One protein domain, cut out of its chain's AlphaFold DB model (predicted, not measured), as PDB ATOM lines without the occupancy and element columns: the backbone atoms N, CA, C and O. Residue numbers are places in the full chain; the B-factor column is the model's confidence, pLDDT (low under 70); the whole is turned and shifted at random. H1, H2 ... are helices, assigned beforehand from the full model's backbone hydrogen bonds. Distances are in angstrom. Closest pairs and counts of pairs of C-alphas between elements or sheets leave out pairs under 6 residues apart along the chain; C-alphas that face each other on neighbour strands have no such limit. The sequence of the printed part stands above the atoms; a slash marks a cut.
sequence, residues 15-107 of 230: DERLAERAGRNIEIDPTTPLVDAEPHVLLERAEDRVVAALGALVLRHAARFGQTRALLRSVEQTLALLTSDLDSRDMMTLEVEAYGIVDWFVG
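AT A GLANCE: This is residues 15 to 107 of the 230 residues of the protein "WYL domain-containing protein" of Deltaproteobacteria bacterium (UniProt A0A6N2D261). H2 is the middle of a three-helix core: H3 folds back beside it as a helical hairpin, and H4 crosses it. The long link 21 to 45 arches round from short H1 to H2, and its residues 35 to 42 stick out. The 93 printed residues, with helices H1 to H4 and no named strand, are all helix in class, compact with radius of gyration of the C-alphas 14.2 A, and flat, spanning 37 by 34 by 17 A.

IN THESE COORDINATES: H2, residues 46 to 64, begins at C-alpha (120.561, 81.768, 90.683) and is 27.1 A long. H3 is residues 72 to 82, 15.2 A. H4, residues 88 to 106, 26.8 A, ends at (97.578, 99.003, 89.082). H1 is residues 15 to 20, 8.7 A.

HOW THE PARTS SIT: H2 and H3 touch, C-alphas of Ala 63 and Leu 72 closest at 5.6 A, at a shallow tilt of 20 degrees, opposite ways. H4 touches H2 with residues 94 to 102 alone, C-alphas of Val 58 and Ala 98 closest at 5.4 A, at a steep tilt of 54 degrees. H1 and H4 are close but not clearly touching, C-alphas of Leu 18 and Val 106 closest at 7.1 A. H3 and H4 are apart. In H1, H2, H3 and H4 every O i to N i+4 pair is within hydrogen-bond range.

THE WHOLE: The C-alphas of Glu 20 and Glu 44, 39.0 A apart, are the farthest. The printed part has no cut. H1 to H2 is a long link. Residues 22 to 33, 36, 38 to 39 and 66 are under pLDDT 70.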
ATOM      1  N   ASP A  15      99.038  98.587  79.744       76.94
ATOM      2  CA  ASP A  15      99.700  99.778  79.207       76.94
ATOM      3  C   ASP A  15      98.751 100.991  79.158       76.94
ATOM      4  O   ASP A  15      99.158 102.101  79.493       76.94
ATOM      5  N   GLU A  16      97.476 100.782  78.815       77.88
ATOM      6  CA  GLU A  16      96.445 101.830  78.833       77.88
ATOM      7  C   GLU A  16      96.191 102.301  80.269       77.88
ATOM      8  O   GLU A  16      96.293 103.488  80.573       77.88
ATOM      9  N   ARG A  17      95.997 101.356  81.193       81.94
ATOM     10  CA  ARG A  17      95.795 101.657  82.620       81.94
ATOM     11  C   ARG A  17      97.002 102.333  83.262       81.94
ATOM     12  O   ARG A  17      96.835 103.141  84.170       81.94
ATOM     13  N   LEU A  18      98.219 101.990  82.842       77.75
ATOM     14  CA  LEU A  18      99.444 102.646  83.295       77.75
ATOM     15  C   LEU A  18      99.555 104.065  82.734       77.75
ATOM     16  O   LEU A  18      99.963 104.953  83.478       77.75
ATOM     17  N   ALA A  19      99.167 104.289  81.476       76.00
ATOM     18  CA  ALA A  19      99.168 105.610  80.847       76.00
ATOM     19  C   ALA A  19      98.136 106.571  81.466       76.00
ATOM     20  O   ALA A  19      98.399 107.767  81.575       76.00
ATOM     21  N   GLU A  20      96.989 106.058  81.919       77.25
ATOM     22  CA  GLU A  20      95.967 106.838  82.636       77.25
ATOM     23  C   GLU A  20      96.439 107.337  84.011       77.25
ATOM     24  O   GLU A  20      95.920 108.320  84.549       77.25
ATOM     25  N   ARG A  21      97.424 106.669  84.619       73.44
ATOM     26  CA  ARG A  21      98.004 107.113  85.886       73.44
ATOM     27  C   ARG A  21      98.943 108.278  85.601       73.44
ATOM     28  O   ARG A  21      99.964 108.097  84.941       73.44
ATOM     29  N   ALA A  22      98.616 109.454  86.148       61.91
ATOM     30  CA  ALA A  22      99.449 110.649  86.041       61.91
ATOM     31  C   ALA A  22     100.924 110.304  86.298       61.91
ATOM     32  O   ALA A  22     101.275 109.782  87.363       61.91
ATOM     33  N   GLY A  23     101.775 110.568  85.301       61.94
ATOM     34  CA  GLY A  23     103.217 110.426  85.446       61.94
ATOM     35  C   GLY A  23     103.684 111.232  86.652       61.94
ATOM     36  O   GLY A  23     103.124 112.287  86.970       61.94
ATOM     37  N   ARG A  24     104.705 110.744  87.361       62.03
ATOM     38  CA  ARG A  24     105.312 111.587  88.390       62.03
ATOM     39  C   ARG A  24     105.928 112.773  87.652       62.03
ATOM     40  O   ARG A  24     106.753 112.560  86.770       62.03
ATOM     41  N   ASN A  25     105.518 113.994  87.992       56.88
ATOM     42  CA  ASN A  25     106.081 115.218  87.424       56.88
ATOM     43  C   ASN A  25     107.491 115.428  88.002       56.88
ATOM     44  O   ASN A  25     107.710 116.243  88.893       56.88
ATOM     45  N   ILE A  26     108.413 114.557  87.603       59.56
ATOM     46  CA  ILE A  26     109.805 114.545  88.020       59.56
ATOM     47  C   ILE A  26     110.592 114.879  86.767       59.56
ATOM     48  O   ILE A  26     110.613 114.100  85.815       59.56
ATOM     49  N   GLU A  27     111.251 116.030  86.778       62.78
ATOM     50  CA  GLU A  27     112.326 116.321  85.840       62.78
ATOM     51  C   GLU A  27     113.455 115.325  86.145       62.78
ATOM     52  O   GLU A  27     114.202 115.461  87.117       62.78
ATOM     53  N   ILE A  28     113.494 114.221  85.401       62.78
ATOM     54  CA  ILE A  28     114.567 113.237  85.516       62.78
ATOM     55  C   ILE A  28     115.699 113.757  84.645       62.78
ATOM     56  O   ILE A  28     115.677 113.569  83.431       62.78
ATOM     57  N   ASP A  29     116.691 114.393  85.263       68.56
ATOM     58  CA  ASP A  29     117.971 114.599  84.600       68.56
ATOM     59  C   ASP A  29     118.581 113.215  84.300       68.56
ATOM     60  O   ASP A  29     118.912 112.470  85.228       68.56
ATOM     61  N   PRO A  30     118.732 112.834  83.017       62.47
ATOM     62  CA  PRO A  30     119.242 111.524  82.634       62.47
ATOM     63  C   PRO A  30     120.715 111.318  83.002       62.47
ATOM     64  O   PRO A  30     121.220 110.204  82.812       62.47
ATOM     65  N   THR A  31     121.404 112.364  83.465       67.38
ATOM     66  CA  THR A  31     122.806 112.343  83.890       67.38
ATOM     67  C   THR A  31     122.972 112.274  85.405       67.38
ATOM     68  O   THR A  31     124.029 111.849  85.867       67.38
ATOM     69  N   THR A  32     121.925 112.588  86.174       69.88
ATOM     70  CA  THR A  32     121.962 112.491  87.634       69.88
ATOM     71  C   THR A  32     121.743 111.031  88.059       69.88
ATOM     72  O   THR A  32     120.673 110.466  87.794       69.88
ATOM     73  N   PRO A  33     122.728 110.379  88.705       66.38
ATOM     74  CA  PRO A  33     122.577 109.006  89.161       66.38
ATOM     75  C   PRO A  33     121.531 108.909  90.283       66.38
ATOM     76  O   PRO A  33     121.279 109.858  91.022       66.38
ATOM     77  N   LEU A  34     120.884 107.743  90.412       73.12
ATOM     78  CA  LEU A  34     119.887 107.518  91.472       73.12
ATOM     79  C   LEU A  34     120.529 107.479  92.870       73.12
ATOM     80  O   LEU A  34     119.871 107.781  93.863       73.12
ATOM     81  N   VAL A  35     121.797 107.075  92.922       75.38
ATOM     82  CA  VAL A  35     122.653 106.991  94.104       75.38
ATOM     83  C   VAL A  35     124.059 107.442  93.715       75.38
ATOM     84  O   VAL A  35     124.533 107.088  92.640       75.38
ATOM     85  N   ASP A  36     124.718 108.197  94.594       69.19
ATOM     86  CA  ASP A  36     126.046 108.778  94.329       69.19
ATOM     87  C   ASP A  36     127.207 107.793  94.550       69.19
ATOM     88  O   ASP A  36     128.328 108.032  94.108       69.19
ATOM     89  N   ALA A  37     126.957 106.682  95.247       71.94
ATOM     90  CA  ALA A  37     127.927 105.607  95.436       71.94
ATOM     91  C   ALA A  37     127.787 104.556  94.326       71.94
ATOM     92  O   ALA A  37     126.672 104.306  93.879       71.94
ATOM     93  N   GLU A  38     128.887 103.895  93.945       64.38
ATOM     94  CA  GLU A  38     128.888 102.694  93.096       64.38
ATOM     95  C   GLU A  38     128.891 101.434  93.982       64.38
ATOM     96  O   GLU A  38     129.957 100.963  94.386       64.38
ATOM     97  N   PRO A  39     127.734 100.855  94.353       67.31
ATOM     98  CA  PRO A  39     127.723  99.652  95.162       67.31
ATOM     99  C   PRO A  39     127.968  98.456  94.238       67.31
ATOM    100  O   PRO A  39     127.169  98.174  93.343       67.31
ATOM    101  N   HIS A  40     129.047  97.713  94.463       70.56
ATOM    102  CA  HIS A  40     129.251  96.432  93.790       70.56
ATOM    103  C   HIS A  40     128.472  95.342  94.532       70.56
ATOM    104  O   HIS A  40     128.866  94.909  95.614       70.56
ATOM    105  N   VAL A  41     127.353  94.903  93.955       79.19
ATOM    106  CA  VAL A  41     126.572  93.767  94.462       79.19
ATOM    107  C   VAL A  41     126.891  92.536  93.618       79.19
ATOM    108  O   VAL A  41     126.686  92.542  92.405       79.19
ATOM    109  N   LEU A  42     127.378  91.475  94.263       81.50
ATOM    110  CA  LEU A  42     127.587  90.172  93.635       81.50
ATOM    111  C   LEU A  42     126.335  89.308  93.825       81.50
ATOM    112  O   LEU A  42     125.906  89.071  94.950       81.50
ATOM    113  N   LEU A  43     125.756  88.838  92.718       87.00
ATOM    114  CA  LEU A  43     124.610  87.926  92.709       87.00
ATOM    115  C   LEU A  43     125.090  86.518  92.347       87.00
ATOM    116  O   LEU A  43     125.045  86.113  91.185       87.00
ATOM    117  N   GLU A  44     125.595  85.790  93.339       85.62
ATOM    118  CA  GLU A  44     126.179  84.457  93.127       85.62
ATOM    119  C   GLU A  44     125.116  83.368  92.956       85.62
ATOM    120  O   GLU A  44     125.306  82.411  92.204       85.62
ATOM    121  N   ARG A  45     123.973  83.508  93.638       89.25
ATOM    122  CA  ARG A  45     122.900  82.514  93.591       89.25
ATOM    123  C   ARG A  45     121.974  82.780  92.411       89.25
ATOM    124  O   ARG A  45     121.586  83.913  92.134       89.25
ATOM    125  N   ALA A  46     121.543  81.699  91.763       86.19
ATOM    126  CA  ALA A  46     120.561  81.768  90.683       86.19
ATOM    127  C   ALA A  46     119.239  82.417  91.140       86.19
ATOM    128  O   ALA A  46     118.653  83.200  90.402       86.19
ATOM    129  N   GLU A  47     118.805  82.140  92.372       88.38
ATOM    130  CA  GLU A  47     117.596  82.719  92.974       88.38
ATOM    131  C   GLU A  47     117.690  84.249  93.079       88.38
ATOM    132  O   GLU A  47     116.771  84.953  92.661       88.38
ATOM    133  N   ASP A  48     118.830  84.774  93.536       90.75
ATOM    134  CA  ASP A  48     119.050  86.217  93.674       90.75
ATOM    135  C   ASP A  48     119.056  86.908  92.303       90.75
ATOM    136  O   ASP A  48     118.463  87.975  92.130       90.75
ATOM    137  N   ARG A  49     119.657  86.263  91.290       90.69
ATOM    138  CA  ARG A  49     119.610  86.731  89.895       90.69
ATOM    139  C   ARG A  49     118.180  86.779  89.355       90.69
ATOM    140  O   ARG A  49     117.819  87.748  88.692       90.69
ATOM    141  N   VAL A  50     117.371  85.754  89.635       90.31
ATOM    142  CA  VAL A  50     115.960  85.666  89.220       90.31
ATOM    143  C   VAL A  50     115.139  86.786  89.863       90.31
ATOM    144  O   VAL A  50     114.406  87.477  89.156       90.31
ATOM    145  N   VAL A  51     115.298  87.025  91.169       92.88
ATOM    146  CA  VAL A  51     114.595  88.111  91.876       92.88
ATOM    147  C   VAL A  51     115.025  89.481  91.347       92.88
ATOM    148  O   VAL A  51     114.174  90.330  91.075       92.88
ATOM    149  N   ALA A  52     116.325  89.696  91.129       93.50
ATOM    150  CA  ALA A  52     116.828  90.932  90.537       93.50
ATOM    151  C   ALA A  52     116.276  91.152  89.116       93.50
ATOM    152  O   ALA A  52     115.873  92.268  88.775       93.50
ATOM    153  N   ALA A  53     116.193  90.094  88.301       94.50
ATOM    154  CA  ALA A  53     115.631  90.163  86.954       94.50
ATOM    155  C   ALA A  53     114.138  90.510  86.991       94.50
ATOM    156  O   ALA A  53     113.687  91.363  86.228       94.50
ATOM    157  N   LEU A  54     113.383  89.906  87.911       94.19
ATOM    158  CA  LEU A  54     111.969  90.205  88.130       94.19
ATOM    159  C   LEU A  54     111.759  91.675  88.527       94.19
ATOM    160  O   LEU A  54     110.941  92.370  87.922       94.19
ATOM    161  N   GLY A  55     112.550  92.180  89.479       94.19
ATOM    162  CA  GLY A  55     112.526  93.588  89.880       94.19
ATOM    163  C   GLY A  55     112.859  94.535  88.724       94.19
ATOM    164  O   GLY A  55     112.163  95.527  88.506       94.19
ATOM    165  N   ALA A  56     113.868  94.200  87.916       94.62
ATOM    166  CA  ALA A  56     114.222  94.977  86.734       94.62
ATOM    167  C   ALA A  56     113.118  94.944  85.656       94.62
ATOM    168  O   ALA A  56     112.870  95.958  85.004       94.62
ATOM    169  N   LEU A  57     112.392  93.832  85.489       93.25
ATOM    170  CA  LEU A  57     111.237  93.755  84.587       93.25
ATOM    171  C   LEU A  57     110.091  94.664  85.049       93.25
ATOM    172  O   LEU A  57     109.536  95.396  84.229       93.25
ATOM    173  N   VAL A  58     109.775  94.674  86.346       92.19
ATOM    174  CA  VAL A  58     108.777  95.586  86.935       92.19
ATOM    175  C   VAL A  58     109.189  97.047  86.721       92.19
ATOM    176  O   VAL A  58     108.392  97.859  86.246       92.19
ATOM    177  N   LEU A  59     110.459  97.378  86.981       91.69
ATOM    178  CA  LEU A  59     111.004  98.716  86.732       91.69
ATOM    179  C   LEU A  59     110.935  99.104  85.253       91.69
ATOM    180  O   LEU A  59     110.637 100.255  84.951       91.69
ATOM    181  N   ARG A  60     111.155  98.163  84.328       90.25
ATOM    182  CA  ARG A  60     111.032  98.405  82.883       90.25
ATOM    183  C   ARG A  60     109.610  98.813  82.504       90.25
ATOM    184  O   ARG A  60     109.454  99.720  81.690       90.25
ATOM    185  N   HIS A  61     108.593  98.167  83.078       86.94
ATOM    186  CA  HIS A  61     107.198  98.560  82.866       86.94
ATOM    187  C   HIS A  61     106.954  99.983  83.375       86.94
ATOM    188  O   HIS A  61     106.517 100.825  82.601       86.94
ATOM    189  N   ALA A  62     107.339 100.292  84.615       83.12
ATOM    190  CA  ALA A  62     107.167 101.634  85.177       83.12
ATOM    191  C   ALA A  62     107.948 102.725  84.409       83.12
ATOM    192  O   ALA A  62     107.447 103.834  84.218       83.12
ATOM    193  N   ALA A  63     109.168 102.426  83.949       81.50
ATOM    194  CA  ALA A  63     110.043 103.383  83.267       81.50
ATOM    195  C   ALA A  63     109.484 103.829  81.914       81.50
ATOM    196  O   ALA A  63     109.620 104.998  81.560       81.50
ATOM    197  N   ARG A  64     108.801 102.937  81.183       77.19
ATOM    198  CA  ARG A  64     108.147 103.272  79.905       77.19
ATOM    199  C   ARG A  64     107.053 104.331  80.034       77.19
ATOM    200  O   ARG A  64     106.795 105.030  79.064       77.19
ATOM    201  N   PHE A  65     106.461 104.470  81.220       74.25
ATOM    202  CA  PHE A  65     105.408 105.450  81.510       74.25
ATOM    203  C   PHE A  65     105.898 106.608  82.396       74.25
ATOM    204  O   PHE A  65     105.089 107.360  82.932       74.25
ATOM    205  N   GLY A  66     107.216 106.754  82.593       69.25
ATOM    206  CA  GLY A  66     107.787 107.838  83.405       69.25
ATOM    207  C   GLY A  66     107.465 107.742  84.903       69.25
ATOM    208  O   GLY A  66     107.490 108.740  85.619       69.25
ATOM    209  N   GLN A  67     107.141 106.549  85.409       75.75
ATOM    210  CA  GLN A  67     106.694 106.352  86.796       75.75
ATOM    211  C   GLN A  67     107.826 105.976  87.765       75.75
ATOM    212  O   GLN A  67     107.589 105.769  88.957       75.75
ATOM    213  N   THR A  68     109.067 105.911  87.283       80.69
ATOM    214  CA  THR A  68     110.263 105.625  88.084       80.69
ATOM    215  C   THR A  68     111.413 106.549  87.697       80.69
ATOM    216  O   THR A  68     111.490 107.010  86.564       80.69
ATOM    217  N   ARG A  69     112.326 106.792  88.646       79.38
ATOM    218  CA  ARG A  69     113.593 107.507  88.415       79.38
ATOM    219  C   ARG A  69     114.669 106.612  87.788       79.38
ATOM    220  O   ARG A  69     115.724 107.103  87.407       79.38
ATOM    221  N   ALA A  70     114.425 105.302  87.702       82.00
ATOM    222  CA  ALA A  70     115.328 104.378  87.030       82.00
ATOM    223  C   ALA A  70     115.326 104.635  85.516       82.00
ATOM    224  O   ALA A  70     114.277 104.638  84.871       82.00
ATOM    225  N   LEU A  71     116.513 104.814  84.941       80.81
ATOM    226  CA  LEU A  71     116.671 105.093  83.518       80.81
ATOM    227  C   LEU A  71     116.422 103.819  82.709       80.81
ATOM    228  O   LEU A  71     117.069 102.797  82.952       80.81
ATOM    229  N   LEU A  72     115.523 103.885  81.718       83.50
ATOM    230  CA  LEU A  72     115.127 102.720  80.913       83.50
ATOM    231  C   LEU A  72     116.341 101.983  80.328       83.50
ATOM    232  O   LEU A  72     116.421 100.763  80.433       83.50
ATOM    233  N   ARG A  73     117.330 102.723  79.808       84.19
ATOM    234  CA  ARG A  73     118.580 102.155  79.274       84.19
ATOM    235  C   ARG A  73     119.339 101.301  80.298       84.19
ATOM    236  O   ARG A  73     119.814 100.221  79.963       84.19
ATOM    237  N   SER A  74     119.427 101.760  81.547       86.25
ATOM    238  CA  SER A  74     120.150 101.069  82.620       86.25
ATOM    239  C   SER A  74     119.398  99.815  83.051       86.25
ATOM    240  O   SER A  74     120.005  98.770  83.286       86.25
ATOM    241  N   VAL A  75     118.065  99.894  83.088       89.94
ATOM    242  CA  VAL A  75     117.199  98.740  83.343       89.94
ATOM    243  C   VAL A  75     117.357  97.691  82.239       89.94
ATOM    244  O   VAL A  75     117.510  96.511  82.536       89.94
ATOM    245  N   GLU A  76     117.370  98.102  80.969       90.12
ATOM    246  CA  GLU A  76     117.548  97.196  79.827       90.12
ATOM    247  C   GLU A  76     118.924  96.520  79.816       90.12
ATOM    248  O   GLU A  76     118.998  95.310  79.599       90.12
ATOM    249  N   GLN A  77     119.998  97.260  80.105       89.31
ATOM    250  CA  GLN A  77     121.347  96.699  80.247       89.31
ATOM    251  C   GLN A  77     121.425  95.685  81.393       89.31
ATOM    252  O   GLN A  77     121.941  94.584  81.213       89.31
ATOM    253  N   THR A  78     120.860  96.030  82.552       90.75
ATOM    254  CA  THR A  78     120.809  95.140  83.719       90.75
ATOM    255  C   THR A  78     120.037  93.862  83.398       90.75
ATOM    256  O   THR A  78     120.510  92.766  83.681       90.75
ATOM    257  N   LEU A  79     118.880  93.979  82.740       92.88
ATOM    258  CA  LEU A  79     118.110  92.821  82.286       92.88
ATOM    259  C   LEU A  79     118.921  91.938  81.341       92.88
ATOM    260  O   LEU A  79     118.962  90.732  81.547       92.88
ATOM    261  N   ALA A  80     119.591  92.525  80.346       90.56
ATOM    262  CA  ALA A  80     120.399  91.770  79.393       90.56
ATOM    263  C   ALA A  80     121.486  90.932  80.086       90.56
ATOM    264  O   ALA A  80     121.689  89.781  79.705       90.56
ATOM    265  N   LEU A  81     122.133  91.483  81.119       90.06
ATOM    266  CA  LEU A  81     123.126  90.775  81.931       90.06
ATOM    267  C   LEU A  81     122.491  89.675  82.789       90.06
ATOM    268  O   LEU A  81     122.970  88.546  82.812       90.06
ATOM    269  N   LEU A  82     121.397  89.980  83.489       92.69
ATOM    270  CA  LEU A  82     120.766  89.026  84.402       92.69
ATOM    271  C   LEU A  82     120.157  87.830  83.664       92.69
ATOM    272  O   LEU A  82     120.200  86.712  84.182       92.69
ATOM    273  N   THR A  83     119.629  88.052  82.458       92.31
ATOM    274  CA  THR A  83     118.880  87.051  81.689       92.31
ATOM    275  C   THR A  83     119.667  86.431  80.532       92.31
ATOM    276  O   THR A  83     119.061  85.756  79.703       92.31
ATOM    277  N   SER A  84     120.981  86.666  80.425       89.19
ATOM    278  CA  SER A  84     121.801  86.213  79.285       89.19
ATOM    279  C   SER A  84     121.747  84.703  79.052       89.19
ATOM    280  O   SER A  84     121.746  84.253  77.908       89.19
ATOM    281  N   ASP A  85     121.668  83.937  80.141       88.56
ATOM    282  CA  ASP A  85     121.756  82.475  80.129       88.56
ATOM    283  C   ASP A  85     120.376  81.802  80.143       88.56
ATOM    284  O   ASP A  85     120.280  80.576  80.120       88.56
ATOM    285  N   LEU A  86     119.296  82.591  80.204       88.19
ATOM    286  CA  LEU A  86     117.941  82.064  80.296       88.19
ATOM    287  C   LEU A  86     117.428  81.623  78.931       88.19
ATOM    288  O   LEU A  86     117.565  82.315  77.917       88.19
ATOM    289  N   ASP A  87     116.751  80.480  78.920       87.38
ATOM    290  CA  ASP A  87     116.055  80.036  77.729       87.38
ATOM    291  C   ASP A  87     114.750  80.833  77.502       87.38
ATOM    292  O   ASP A  87     114.337  81.708  78.269       87.38
ATOM    293  N   SER A  88     114.070  80.557  76.384       83.62
ATOM    294  CA  SER A  88     112.839  81.284  76.041       83.62
ATOM    295  C   SER A  88     111.666  81.008  76.985       83.62
ATOM    296  O   SER A  88     110.753  81.831  77.040       83.62
ATOM    297  N   ARG A  89     111.650  79.859  77.665       84.19
ATOM    298  CA  ARG A  89     110.595  79.466  78.601       84.19
ATOM    299  C   ARG A  89     110.814  80.131  79.955       84.19
ATOM    300  O   ARG A  89     109.858  80.666  80.515       84.19
ATOM    301  N   ASP A  90     112.045  80.150  80.441       88.88
ATOM    302  CA  ASP A  90     112.392  80.783  81.712       88.88
ATOM    303  C   ASP A  90     112.190  82.297  81.626       88.88
ATOM    304  O   ASP A  90     111.512  82.890  82.465       88.88
ATOM    305  N   MET A  91     112.642  82.913  80.527       89.62
ATOM    306  CA  MET A  91     112.388  84.331  80.273       89.62
ATOM    307  C   MET A  91     110.888  84.648  80.170       89.62
ATOM    308  O   MET A  91     110.442  85.703  80.616       89.62
ATOM    309  N   MET A  92     110.099  83.748  79.575       84.56
ATOM    310  CA  MET A  92     108.643  83.897  79.526       84.56
ATOM    311  C   MET A  92     108.032  83.857  80.923       84.56
ATOM    312  O   MET A  92     107.223  84.719  81.241       84.56
ATOM    313  N   THR A  93     108.451  82.907  81.757       86.06
ATOM    314  CA  THR A  93     107.960  82.771  83.135       86.06
ATOM    315  C   THR A  93     108.221  84.046  83.939       86.06
ATOM    316  O   THR A  93     107.309  84.563  84.578       86.06
ATOM    317  N   LEU A  94     109.428  84.613  83.832       90.44
ATOM    318  CA  LEU A  94     109.781  85.878  84.481       90.44
ATOM    319  C   LEU A  94     108.941  87.064  83.997       90.44
ATOM    320  O   LEU A  94     108.488  87.869  84.806       90.44
ATOM    321  N   GLU A  95     108.735  87.198  82.686       88.75
ATOM    322  CA  GLU A  95     107.912  88.281  82.136       88.75
ATOM    323  C   GLU A  95     106.451  88.169  82.557       88.75
ATOM    324  O   GLU A  95     105.826  89.192  82.835       88.75
ATOM    325  N   VAL A  96     105.923  86.944  82.622       78.75
ATOM    326  CA  VAL A  96     104.554  86.691  83.074       78.75
ATOM    327  C   VAL A  96     104.385  87.084  84.537       78.75
ATOM    328  O   VAL A  96     103.431  87.786  84.869       78.75
ATOM    329  N   GLU A  97     105.329  86.692  85.391       88.94
ATOM    330  CA  GLU A  97     105.303  87.040  86.812       88.94
ATOM    331  C   GLU A  97     105.445  88.553  87.028       88.94
ATOM    332  O   GLU A  97     104.643  89.159  87.739       88.94
ATOM    333  N   ALA A  98     106.409  89.200  86.359       88.94
ATOM    334  CA  ALA A  98     106.623  90.644  86.475       88.94
ATOM    335  C   ALA A  98     105.373  91.430  86.078       88.94
ATOM    336  O   ALA A  98     104.977  92.376  86.756       88.94
ATOM    337  N   TYR A  99     104.741  91.021  84.980       85.31
ATOM    338  CA  TYR A  99     103.493  91.610  84.536       85.31
ATOM    339  C   TYR A  99     102.378  91.402  85.568       85.31
ATOM    340  O   TYR A  99     101.670  92.354  85.883       85.31
ATOM    341  N   GLY A 100     102.230  90.189  86.116       75.38
ATOM    342  CA  GLY A 100     101.214  89.886  87.128       75.38
ATOM    343  C   GLY A 100     101.335  90.775  88.368       75.38
ATOM    344  O   GLY A 100     100.332  91.285  88.866       75.38
ATOM    345  N   ILE A 101     102.568  91.040  88.806       84.25
ATOM    346  CA  ILE A 101     102.865  91.974  89.900       84.25
ATOM    347  C   ILE A 101     102.404  93.397  89.554       84.25
ATOM    348  O   ILE A 101     101.739  94.046  90.364       84.25
ATOM    349  N   VAL A 102     102.731  93.895  88.357       84.50
ATOM    350  CA  VAL A 102     102.330  95.248  87.936       84.50
ATOM    351  C   VAL A 102     100.810  95.348  87.784       84.50
ATOM    352  O   VAL A 102     100.219  96.308  88.273       84.50
ATOM    353  N   ASP A 103     100.155  94.353  87.181       79.06
ATOM    354  CA  ASP A 103      98.692  94.318  87.074       79.06
ATOM    355  C   ASP A 103      98.013  94.360  88.449       79.06
ATOM    356  O   ASP A 103      97.055  95.120  88.643       79.06
ATOM    357  N   TRP A 104      98.536  93.589  89.411       77.56
ATOM    358  CA  TRP A 104      98.057  93.587  90.791       77.56
ATOM    359  C   TRP A 104      98.160  94.974  91.436       77.56
ATOM    360  O   TRP A 104      97.186  95.428  92.037       77.56
ATOM    361  N   PHE A 105      99.286  95.674  91.259       80.94
ATOM    362  CA  PHE A 105      99.462  97.034  91.778       80.94
ATOM    363  C   PHE A 105      98.521  98.053  91.136       80.94
ATOM    364  O   PHE A 105      98.000  98.932  91.824       80.94
ATOM    365  N   VAL A 106      98.320  97.974  89.820       78.94
ATOM    366  CA  VAL A 106      97.578  99.003  89.082       78.94
ATOM    367  C   VAL A 106      96.070  98.875  89.310       78.94
ATOM    368  O   VAL A 106      95.393  99.901  89.434       78.94
ATOM    369  N   GLY A 107      95.536  97.646  89.376       73.75
ATOM    370  CA  GLY A 107      94.091  97.383  89.467       73.75
ATOM    371  C   GLY A 107      93.296  97.983  88.290       73.75
ATOM    372  O   GLY A 107      93.872  98.621  87.414       73.75
TER     373      GLY A 107